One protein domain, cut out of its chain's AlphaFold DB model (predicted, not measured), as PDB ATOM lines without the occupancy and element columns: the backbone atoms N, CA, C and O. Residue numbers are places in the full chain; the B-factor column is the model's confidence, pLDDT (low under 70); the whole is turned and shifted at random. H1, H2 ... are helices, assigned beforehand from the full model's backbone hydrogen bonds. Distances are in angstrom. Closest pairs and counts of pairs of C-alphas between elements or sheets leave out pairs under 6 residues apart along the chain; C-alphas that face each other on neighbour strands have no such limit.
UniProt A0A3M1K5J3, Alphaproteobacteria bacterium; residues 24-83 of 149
ATOM      1  N   ASP A  24     147.593 102.582 141.394       93.25
ATOM      2  CA  ASP A  24     148.250 102.346 140.109       93.25
ATOM      3  C   ASP A  24     147.353 101.587 139.127       93.25
ATOM      4  O   ASP A  24     147.361 101.884 137.931       93.25
ATOM      5  N   LEU A  25     146.467 100.719 139.624       93.25
ATOM      6  CA  LEU A  25     145.447 100.038 138.820       93.25
ATOM      7  C   LEU A  25     144.608 100.998 137.940       93.25
ATOM      8  O   LEU A  25     144.544 100.781 136.726       93.25
ATOM      9  N   PRO A  26     144.031 102.109 138.450       90.56
ATOM     10  CA  PRO A  26     143.290 103.051 137.608       90.56
ATOM     11  C   PRO A  26     144.176 103.769 136.580       90.56
ATOM     12  O   PRO A  26     143.694 104.158 135.515       90.56
ATOM     13  N   LYS A  27     145.473 103.948 136.858       93.50
ATOM     14  CA  LYS A  27     146.425 104.550 135.915       93.50
ATOM     15  C   LYS A  27     146.720 103.596 134.753       93.50
ATOM     16  O   LYS A  27     146.695 104.028 133.601       93.50
ATOM     17  N   VAL A  28     146.896 102.306 135.038       93.44
ATOM     18  CA  VAL A  28     147.083 101.249 134.027       93.44
ATOM     19  C   VAL A  28     145.812 101.037 133.200       93.44
ATOM     20  O   VAL A  28     145.882 101.035 131.972       93.44
ATOM     21  N   MET A  29     144.636 100.958 133.839       94.44
ATOM     22  CA  MET A  29     143.349 100.848 133.134       94.44
ATOM     23  C   MET A  29     143.131 102.005 132.163       94.44
ATOM     24  O   MET A  29     142.646 101.784 131.061       94.44
ATOM     25  N   ARG A  30     143.514 103.234 132.533       94.88
ATOM     26  CA  ARG A  30     143.450 104.392 131.628       94.88
ATOM     27  C   ARG A  30     144.357 104.221 130.413       94.88
ATOM     28  O   ARG A  30     143.925 104.539 129.311       94.88
ATOM     29  N   GLY A  31     145.566 103.688 130.591       95.56
ATOM     30  CA  GLY A  31     146.468 103.377 129.477       95.56
ATOM     31  C   GLY A  31     145.873 102.340 128.521       95.56
ATOM     32  O   GLY A  31     145.809 102.570 127.312       95.56
ATOM     33  N   ILE A  32     145.348 101.239 129.065       95.88
ATOM     34  CA  ILE A  32     144.690 100.181 128.282       95.88
ATOM     35  C   ILE A  32     143.428 100.714 127.595       95.88
ATOM     36  O   ILE A  32     143.224 100.470 126.409       95.88
ATOM     37  N   ALA A  33     142.601 101.487 128.300       94.56
ATOM     38  CA  ALA A  33     141.376 102.063 127.756       94.56
ATOM     39  C   ALA A  33     141.662 103.056 126.624       94.56
ATOM     40  O   ALA A  33     140.945 103.073 125.628       94.56
ATOM     41  N   GLN A  34     142.726 103.854 126.730       96.12
ATOM     42  CA  GLN A  34     143.161 104.741 125.652       96.12
ATOM     43  C   GLN A  34     143.651 103.954 124.437       96.12
ATOM     44  O   GLN A  34     143.320 104.315 123.308       96.12
ATOM     45  N   LEU A  35     144.409 102.873 124.647       96.31
ATOM     46  CA  LEU A  35     144.854 101.998 123.563       96.31
ATOM     47  C   LEU A  35     143.665 101.315 122.875       96.31
ATOM     48  O   LEU A  35     143.551 101.362 121.652       96.31
ATOM     49  N   TYR A  36     142.738 100.764 123.658       96.50
ATOM     50  CA  TYR A  36     141.507 100.157 123.163       96.50
ATOM     51  C   TYR A  36     140.625 101.174 122.430       96.50
ATOM     52  O   TYR A  36     140.126 100.894 121.345       96.50
ATOM     53  N   GLY A  37     140.479 102.386 122.970       95.69
ATOM     54  CA  GLY A  37     139.725 103.471 122.345       95.69
ATOM     55  C   GLY A  37     140.326 103.903 121.008       95.69
ATOM     56  O   GLY A  37     139.595 104.074 120.031       95.69
ATOM     57  N   LYS A  38     141.659 104.001 120.923       94.69
ATOM     58  CA  LYS A  38     142.374 104.253 119.662       94.69
ATOM     59  C   LYS A  38     142.138 103.122 118.664       94.69
ATOM     60  O   LYS A  38     141.727 103.401 117.543       94.69
ATOM     61  N   ALA A  39     142.303 101.864 119.071       95.94
ATOM     62  CA  ALA A  39     142.043 100.708 118.212       95.94
ATOM     63  C   ALA A  39     140.586 100.673 117.717       95.94
ATOM     64  O   ALA A  39     140.337 100.475 116.529       95.94
ATOM     65  N   ARG A  40     139.616 100.951 118.597       94.12
ATOM     66  CA  ARG A  40     138.190 101.012 118.250       94.12
ATOM     67  C   ARG A  40     137.880 102.154 117.287       94.12
ATOM     68  O   ARG A  40     137.086 101.954 116.370       94.12
ATOM     69  N   SER A  41     138.498 103.319 117.487       92.56
ATOM     70  CA  SER A  41     138.378 104.483 116.601       92.56
ATOM     71  C   SER A  41     138.949 104.189 115.218       92.56
ATOM     72  O   SER A  41     138.284 104.457 114.219       92.56
ATOM     73  N   LEU A  42     140.133 103.574 115.153       92.81
ATOM     74  CA  LEU A  42     140.736 103.114 113.905       92.81
ATOM     75  C   LEU A  42     139.814 102.114 113.207       92.81
ATOM     76  O   LEU A  42     139.483 102.321 112.050       92.81
ATOM     77  N   ALA A  43     139.310 101.099 113.914       91.06
ATOM     78  CA  ALA A  43     138.352 100.140 113.361       91.06
ATOM     79  C   ALA A  43     137.057 100.804 112.859       91.06
ATOM     80  O   ALA A  43     136.464 100.336 111.893       91.06
ATOM     81  N   GLY A  44     136.614 101.894 113.495       91.06
ATOM     82  CA  GLY A  44     135.498 102.711 113.015       91.06
ATOM     83  C   GLY A  44     135.800 103.397 111.680       91.06
ATOM     84  O   GLY A  44     134.961 103.361 110.786       91.06
ATOM     85  N   LYS A  45     137.012 103.947 111.524       86.06
ATOM     86  CA  LYS A  45     137.491 104.560 110.272       86.06
ATOM     87  C   LYS A  45     137.670 103.517 109.173       86.06
ATOM     88  O   LYS A  45     137.063 103.654 108.127       86.06
ATOM     89  N   PHE A  46     138.331 102.395 109.473       84.12
ATOM     90  CA  PHE A  46     138.420 101.257 108.558       84.12
ATOM     91  C   PHE A  46     137.048 100.749 108.144       84.12
ATOM     92  O   PHE A  46     136.878 100.371 107.000       84.12
ATOM     93  N   ARG A  47     136.049 100.729 109.034       83.69
ATOM     94  CA  ARG A  47     134.700 100.319 108.640       83.69
ATOM     95  C   ARG A  47     134.081 101.297 107.643       83.69
ATOM     96  O   ARG A  47     133.458 100.825 106.706       83.69
ATOM     97  N   ALA A  48     134.260 102.603 107.834       83.38
ATOM     98  CA  ALA A  48     133.772 103.634 106.915       83.38
ATOM     99  C   ALA A  48     134.522 103.623 105.565       83.38
ATOM    100  O   ALA A  48     133.900 103.704 104.506       83.38
ATOM    101  N   ASP A  49     135.841 103.433 105.599       77.75
ATOM    102  CA  ASP A  49     136.694 103.339 104.409       77.75
ATOM    103  C   ASP A  49     136.423 102.031 103.647       77.75
ATOM    104  O   ASP A  49     136.292 102.025 102.426       77.75
ATOM    105  N   MET A  50     136.248 100.917 104.365       67.44
ATOM    106  CA  MET A  50     135.832  99.638 103.793       67.44
ATOM    107  C   MET A  50     134.410  99.698 103.246       67.44
ATOM    108  O   MET A  50     134.170  99.029 102.265       67.44
ATOM    109  N   ASP A  51     133.470 100.456 103.816       73.00
ATOM    110  CA  ASP A  51     132.115 100.601 103.245       73.00
ATOM    111  C   ASP A  51     132.152 101.344 101.895       73.00
ATOM    112  O   ASP A  51     131.396 101.026 100.976       73.00
ATOM    113  N   SER A  52     133.112 102.262 101.745       67.88
ATOM    114  CA  SER A  52     133.392 102.976 100.493       67.88
ATOM    115  C   SER A  52     134.080 102.076  99.453       67.88
ATOM    116  O   SER A  52     133.725 102.117  98.280       67.88
ATOM    117  N   LEU A  53     135.006 101.207  99.883       63.09
ATOM    118  CA  LEU A  53     135.750 100.266  99.024       63.09
ATOM    119  C   LEU A  53     134.985  98.960  98.719       63.09
ATOM    120  O   LEU A  53     135.141  98.367  97.654       63.09
ATOM    121  N   ALA A  54     134.119  98.515  99.631       62.16
ATOM    122  CA  ALA A  54     133.267  97.329  99.512       62.16
ATOM    123  C   ALA A  54     132.206  97.470  98.427       62.16
ATOM    124  O   ALA A  54     131.691  96.469  97.927       62.16
ATOM    125  N   ARG A  55     131.863  98.712  98.078       64.94
ATOM    126  CA  ARG A  55     131.002  98.999  96.938       64.94
ATOM    127  C   ARG A  55     131.703  98.702  95.608       64.94
ATOM    128  O   ARG A  55     131.001  98.534  94.616       64.94
ATOM    129  N   GLU A  56     133.035  98.581  95.603       60.69
ATOM    130  CA  GLU A  56     133.833  98.373  94.395       60.69
ATOM    131  C   GLU A  56     134.438  96.955  94.270       60.69
ATOM    132  O   GLU A  56     134.199  96.368  93.221       60.69
ATOM    133  N   VAL A  57     135.124  96.321  95.247       54.47
ATOM    134  CA  VAL A  57     135.716  94.956  95.041       54.47
ATOM    135  C   VAL A  57     135.971  94.135  96.353       54.47
ATOM    136  O   VAL A  57     136.373  94.682  97.373       54.47
ATOM    137  N   GLU A  58     135.793  92.794  96.301       59.22
ATOM    138  CA  GLU A  58     136.467  91.713  97.102       59.22
ATOM    139  C   GLU A  58     136.074  91.278  98.551       59.22
ATOM    140  O   GLU A  58     136.767  90.447  99.145       59.22
ATOM    141  N   LEU A  59     134.937  91.666  99.144       60.31
ATOM    142  CA  LEU A  59     134.573  91.207 100.514       60.31
ATOM    143  C   LEU A  59     134.367  89.679 100.699       60.31
ATOM    144  O   LEU A  59     134.420  89.168 101.823       60.31
ATOM    145  N   GLU A  60     134.128  88.929  99.623       65.31
ATOM    146  CA  GLU A  60     133.829  87.491  99.685       65.31
ATOM    147  C   GLU A  60     135.088  86.619  99.855       65.31
ATOM    148  O   GLU A  60     135.058  85.587 100.535       65.31
ATOM    149  N   GLU A  61     136.232  87.058  99.323       66.25
ATOM    150  CA  GLU A  61     137.487  86.302  99.392       66.25
ATOM    151  C   GLU A  61     138.153  86.422 100.772       66.25
ATOM    152  O   GLU A  61     138.641  85.432 101.326       66.25
ATOM    153  N   LEU A  62     138.074  87.605 101.391       64.69
ATOM    154  CA  LEU A  62     138.481  87.827 102.782       64.69
ATOM    155  C   LEU A  62     137.627  87.005 103.754       64.69
ATOM    156  O   LEU A  62     138.160  86.379 104.670       64.69
ATOM    157  N   ARG A  63     136.311  86.917 103.517       66.69
ATOM    158  CA  ARG A  63     135.414  86.073 104.321       66.69
ATOM    159  C   ARG A  63     135.772  84.590 104.216       66.69
ATOM    160  O   ARG A  63     135.717  83.883 105.221       66.69
ATOM    161  N   ARG A  64     136.163  84.113 103.028       69.69
ATOM    162  CA  ARG A  64     136.608  82.725 102.812       69.69
ATOM    163  C   ARG A  64     137.953  82.442 103.489       69.69
ATOM    164  O   ARG A  64     138.080  81.396 104.119       69.69
ATOM    165  N   LYS A  65     138.916  83.371 103.423       64.69
ATOM    166  CA  LYS A  65     140.221  83.251 104.103       64.69
ATOM    167  C   LYS A  65     140.059  83.200 105.624       64.69
ATOM    168  O   LYS A  65     140.589  82.284 106.240       64.69
ATOM    169  N   VAL A  66     139.258  84.085 106.223       69.94
ATOM    170  CA  VAL A  66     138.992  84.058 107.677       69.94
ATOM    171  C   VAL A  66     138.342  82.744 108.098       69.94
ATOM    172  O   VAL A  66     138.814  82.128 109.046       69.94
ATOM    173  N   LYS A  67     137.345  82.252 107.347       66.88
ATOM    174  CA  LYS A  67     136.728  80.946 107.626       66.88
ATOM    175  C   LYS A  67     137.764  79.819 107.625       66.88
ATOM    176  O   LYS A  67     137.773  79.019 108.547       66.88
ATOM    177  N   MET A  68     138.655  79.775 106.629       64.94
ATOM    178  CA  MET A  68     139.712  78.756 106.535       64.94
ATOM    179  C   MET A  68     140.665  78.757 107.743       64.94
ATOM    180  O   MET A  68     141.101  77.688 108.160       64.94
ATOM    181  N   TYR A  69     140.969  79.925 108.322       62.34
ATOM    182  CA  TYR A  69     141.792  80.024 109.535       62.34
ATOM    183  C   TYR A  69     141.003  79.747 110.821       62.34
ATOM    184  O   TYR A  69     141.546  79.161 111.749       62.34
ATOM    185  N   GLU A  70     139.721  80.108 110.871       64.44
ATOM    186  CA  GLU A  70     138.838  79.862 112.020       64.44
ATOM    187  C   GLU A  70     138.518  78.364 112.206       64.44
ATOM    188  O   GLU A  70     138.286  77.920 113.326       64.44
ATOM    189  N   PHE A  71     138.571  77.565 111.130       59.50
ATOM    190  CA  PHE A  71     138.434  76.101 111.192       59.50
ATOM    191  C   PHE A  71     139.676  75.365 111.720       59.50
ATOM    192  O   PHE A  71     139.588  74.170 112.004       59.50
ATOM    193  N   GLN A  72     140.824  76.032 111.872       60.19
ATOM    194  CA  GLN A  72     141.943  75.472 112.631       60.19
ATOM    195  C   GLN A  72     141.720  75.803 114.104       60.19
ATOM    196  O   GLN A  72     142.248  76.786 114.608       60.19
ATOM    197  N   ASP A  73     140.861  75.015 114.758       63.00
ATOM    198  CA  ASP A  73     140.451  75.179 116.154       63.00
ATOM    199  C   ASP A  73     141.655  75.466 117.078       63.00
ATOM    200  O   ASP A  73     142.352  74.528 117.485       63.00
ATOM    201  N   PRO A  74     141.858  76.717 117.534       61.59
ATOM    202  CA  PRO A  74     142.901  77.022 118.516       61.59
ATOM    203  C   PRO A  74     142.654  76.272 119.834       61.59
ATOM    204  O   PRO A  74     143.565  76.034 120.620       61.59
ATOM    205  N   LYS A  75     141.413  75.822 120.062       60.69
ATOM    206  CA  LYS A  75     141.020  74.971 121.187       60.69
ATOM    207  C   LYS A  75     141.718  73.612 121.172       60.69
ATOM    208  O   LYS A  75     142.036  73.109 122.244       60.69
ATOM    209  N   GLN A  76     141.970  73.020 120.002       66.12
ATOM    210  CA  GLN A  76     142.648  71.723 119.918       66.12
ATOM    211  C   GLN A  76     144.135  71.846 120.265       66.12
ATOM    212  O   GLN A  76     144.687  70.965 120.917       66.12
ATOM    213  N   GLU A  77     144.771  72.955 119.892       63.22
ATOM    214  CA  GLU A  77     146.168  73.230 120.233       63.22
ATOM    215  C   GLU A  77     146.325  73.601 121.715       63.22
ATOM    216  O   GLU A  77     147.202  73.072 122.395       63.22
ATOM    217  N   LEU A  78     145.401  74.397 122.263       61.12
ATOM    218  CA  LEU A  78     145.363  74.698 123.697       61.12
ATOM    219  C   LEU A  78     145.083  73.452 124.548       61.12
ATOM    220  O   LEU A  78     145.718  73.280 125.581       61.12
ATOM    221  N   THR A  79     144.197  72.555 124.111       65.75
ATOM    222  CA  THR A  79     143.927  71.296 124.835       65.75
ATOM    223  C   THR A  79     145.169  70.402 124.875       65.75
ATOM    224  O   THR A  79     145.434  69.783 125.897       65.75
ATOM    225  N   ARG A  80     145.989  70.392 123.813       66.75
ATOM    226  CA  ARG A  80     147.263  69.647 123.778       66.75
ATOM    227  C   ARG A  80     148.346  70.240 124.679       66.75
ATOM    228  O   ARG A  80     149.209  69.507 125.139       66.75
ATOM    229  N   LEU A  81     148.320  71.551 124.906       65.69
ATOM    230  CA  LEU A  81     149.273  72.244 125.782       65.69
ATOM    231  C   LEU A  81     148.877  72.173 127.265       65.69
ATOM    232  O   LEU A  81     149.727  72.368 128.131       65.69
ATOM    233  N   ILE A  82     147.597  71.930 127.555       67.81
ATOM    234  CA  ILE A  82     147.013  71.969 128.904       67.81
ATOM    235  C   ILE A  82     146.820  70.563 129.494       67.81
ATOM    236  O   ILE A  82     146.468  70.465 130.663       67.81
ATOM    237  N   ASP A  83     147.072  69.487 128.742       66.50
ATOM    238  CA  ASP A  83     146.947  68.111 129.239       66.50
ATOM    239  C   ASP A  83     148.300  67.580 129.771       66.50
ATOM    240  O   ASP A  83     149.168  67.197 128.981       66.50
TER     241      ASP A  83
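AT A GLANCE: This is residues 24 to 83 of the 149 residues of a protein of Alphaproteobacteria bacterium (UniProt A0A3M1K5J3). The model is an open, flat V: one long helix, H1, is the first arm, and the chain turns at residues 55 to 58 and folds back as a second arm made of two shorter helices, H2 and then H3, one after the other. The space between the arms is empty, and no helix touches another. The printed part has 60 residues with three named helices, in the order H1, H2, H3, and no named strand; its class is all helix. It is extended, with a radius of gyration of the C-alphas of 17.9 A, and the C-alphas span 48 by 37 by 6 A.

IN THESE COORDINATES: Find C-alpha 25 at (145.447, 100.038, 138.820); from there H1, residues 25 to 54, runs 41.2 A to C-alpha 54 at (133.267, 97.329, 99.512). Look next at Leu 59, where H2, residues 59 to 70, begins; it is 16.7 A long. H3, residues 74 to 82, is 12.3 A long and ends at C-alpha 82 at (147.013, 71.969, 128.904).

HOW THE PARTS SIT: Start from H1: it and H2 meet only through their link, a tight one of 4 residues. Farther along, H2 and H3 are apart, though a tight link of 3 residues joins them. H1 and H3 are apart as well. In the backbones of H1, H2 and H3 you will find every O i to N i+4 pair within hydrogen-bond range.

THE WHOLE: Look at Asp 24 and Glu 56 for the two C-alphas farthest apart, 48.1 A. The C-alphas of Asp 24 and Asp 83, the first and last printed residues, are 35.9 A apart. Residues 24 to 49, 51 to 58 and 60 to 83 stand free. The printed part has no cut, and no link is long. In the B-factor column the mean pLDDT of the printed part is 76.3; residue 50 and residues 52 to 83 are under 70.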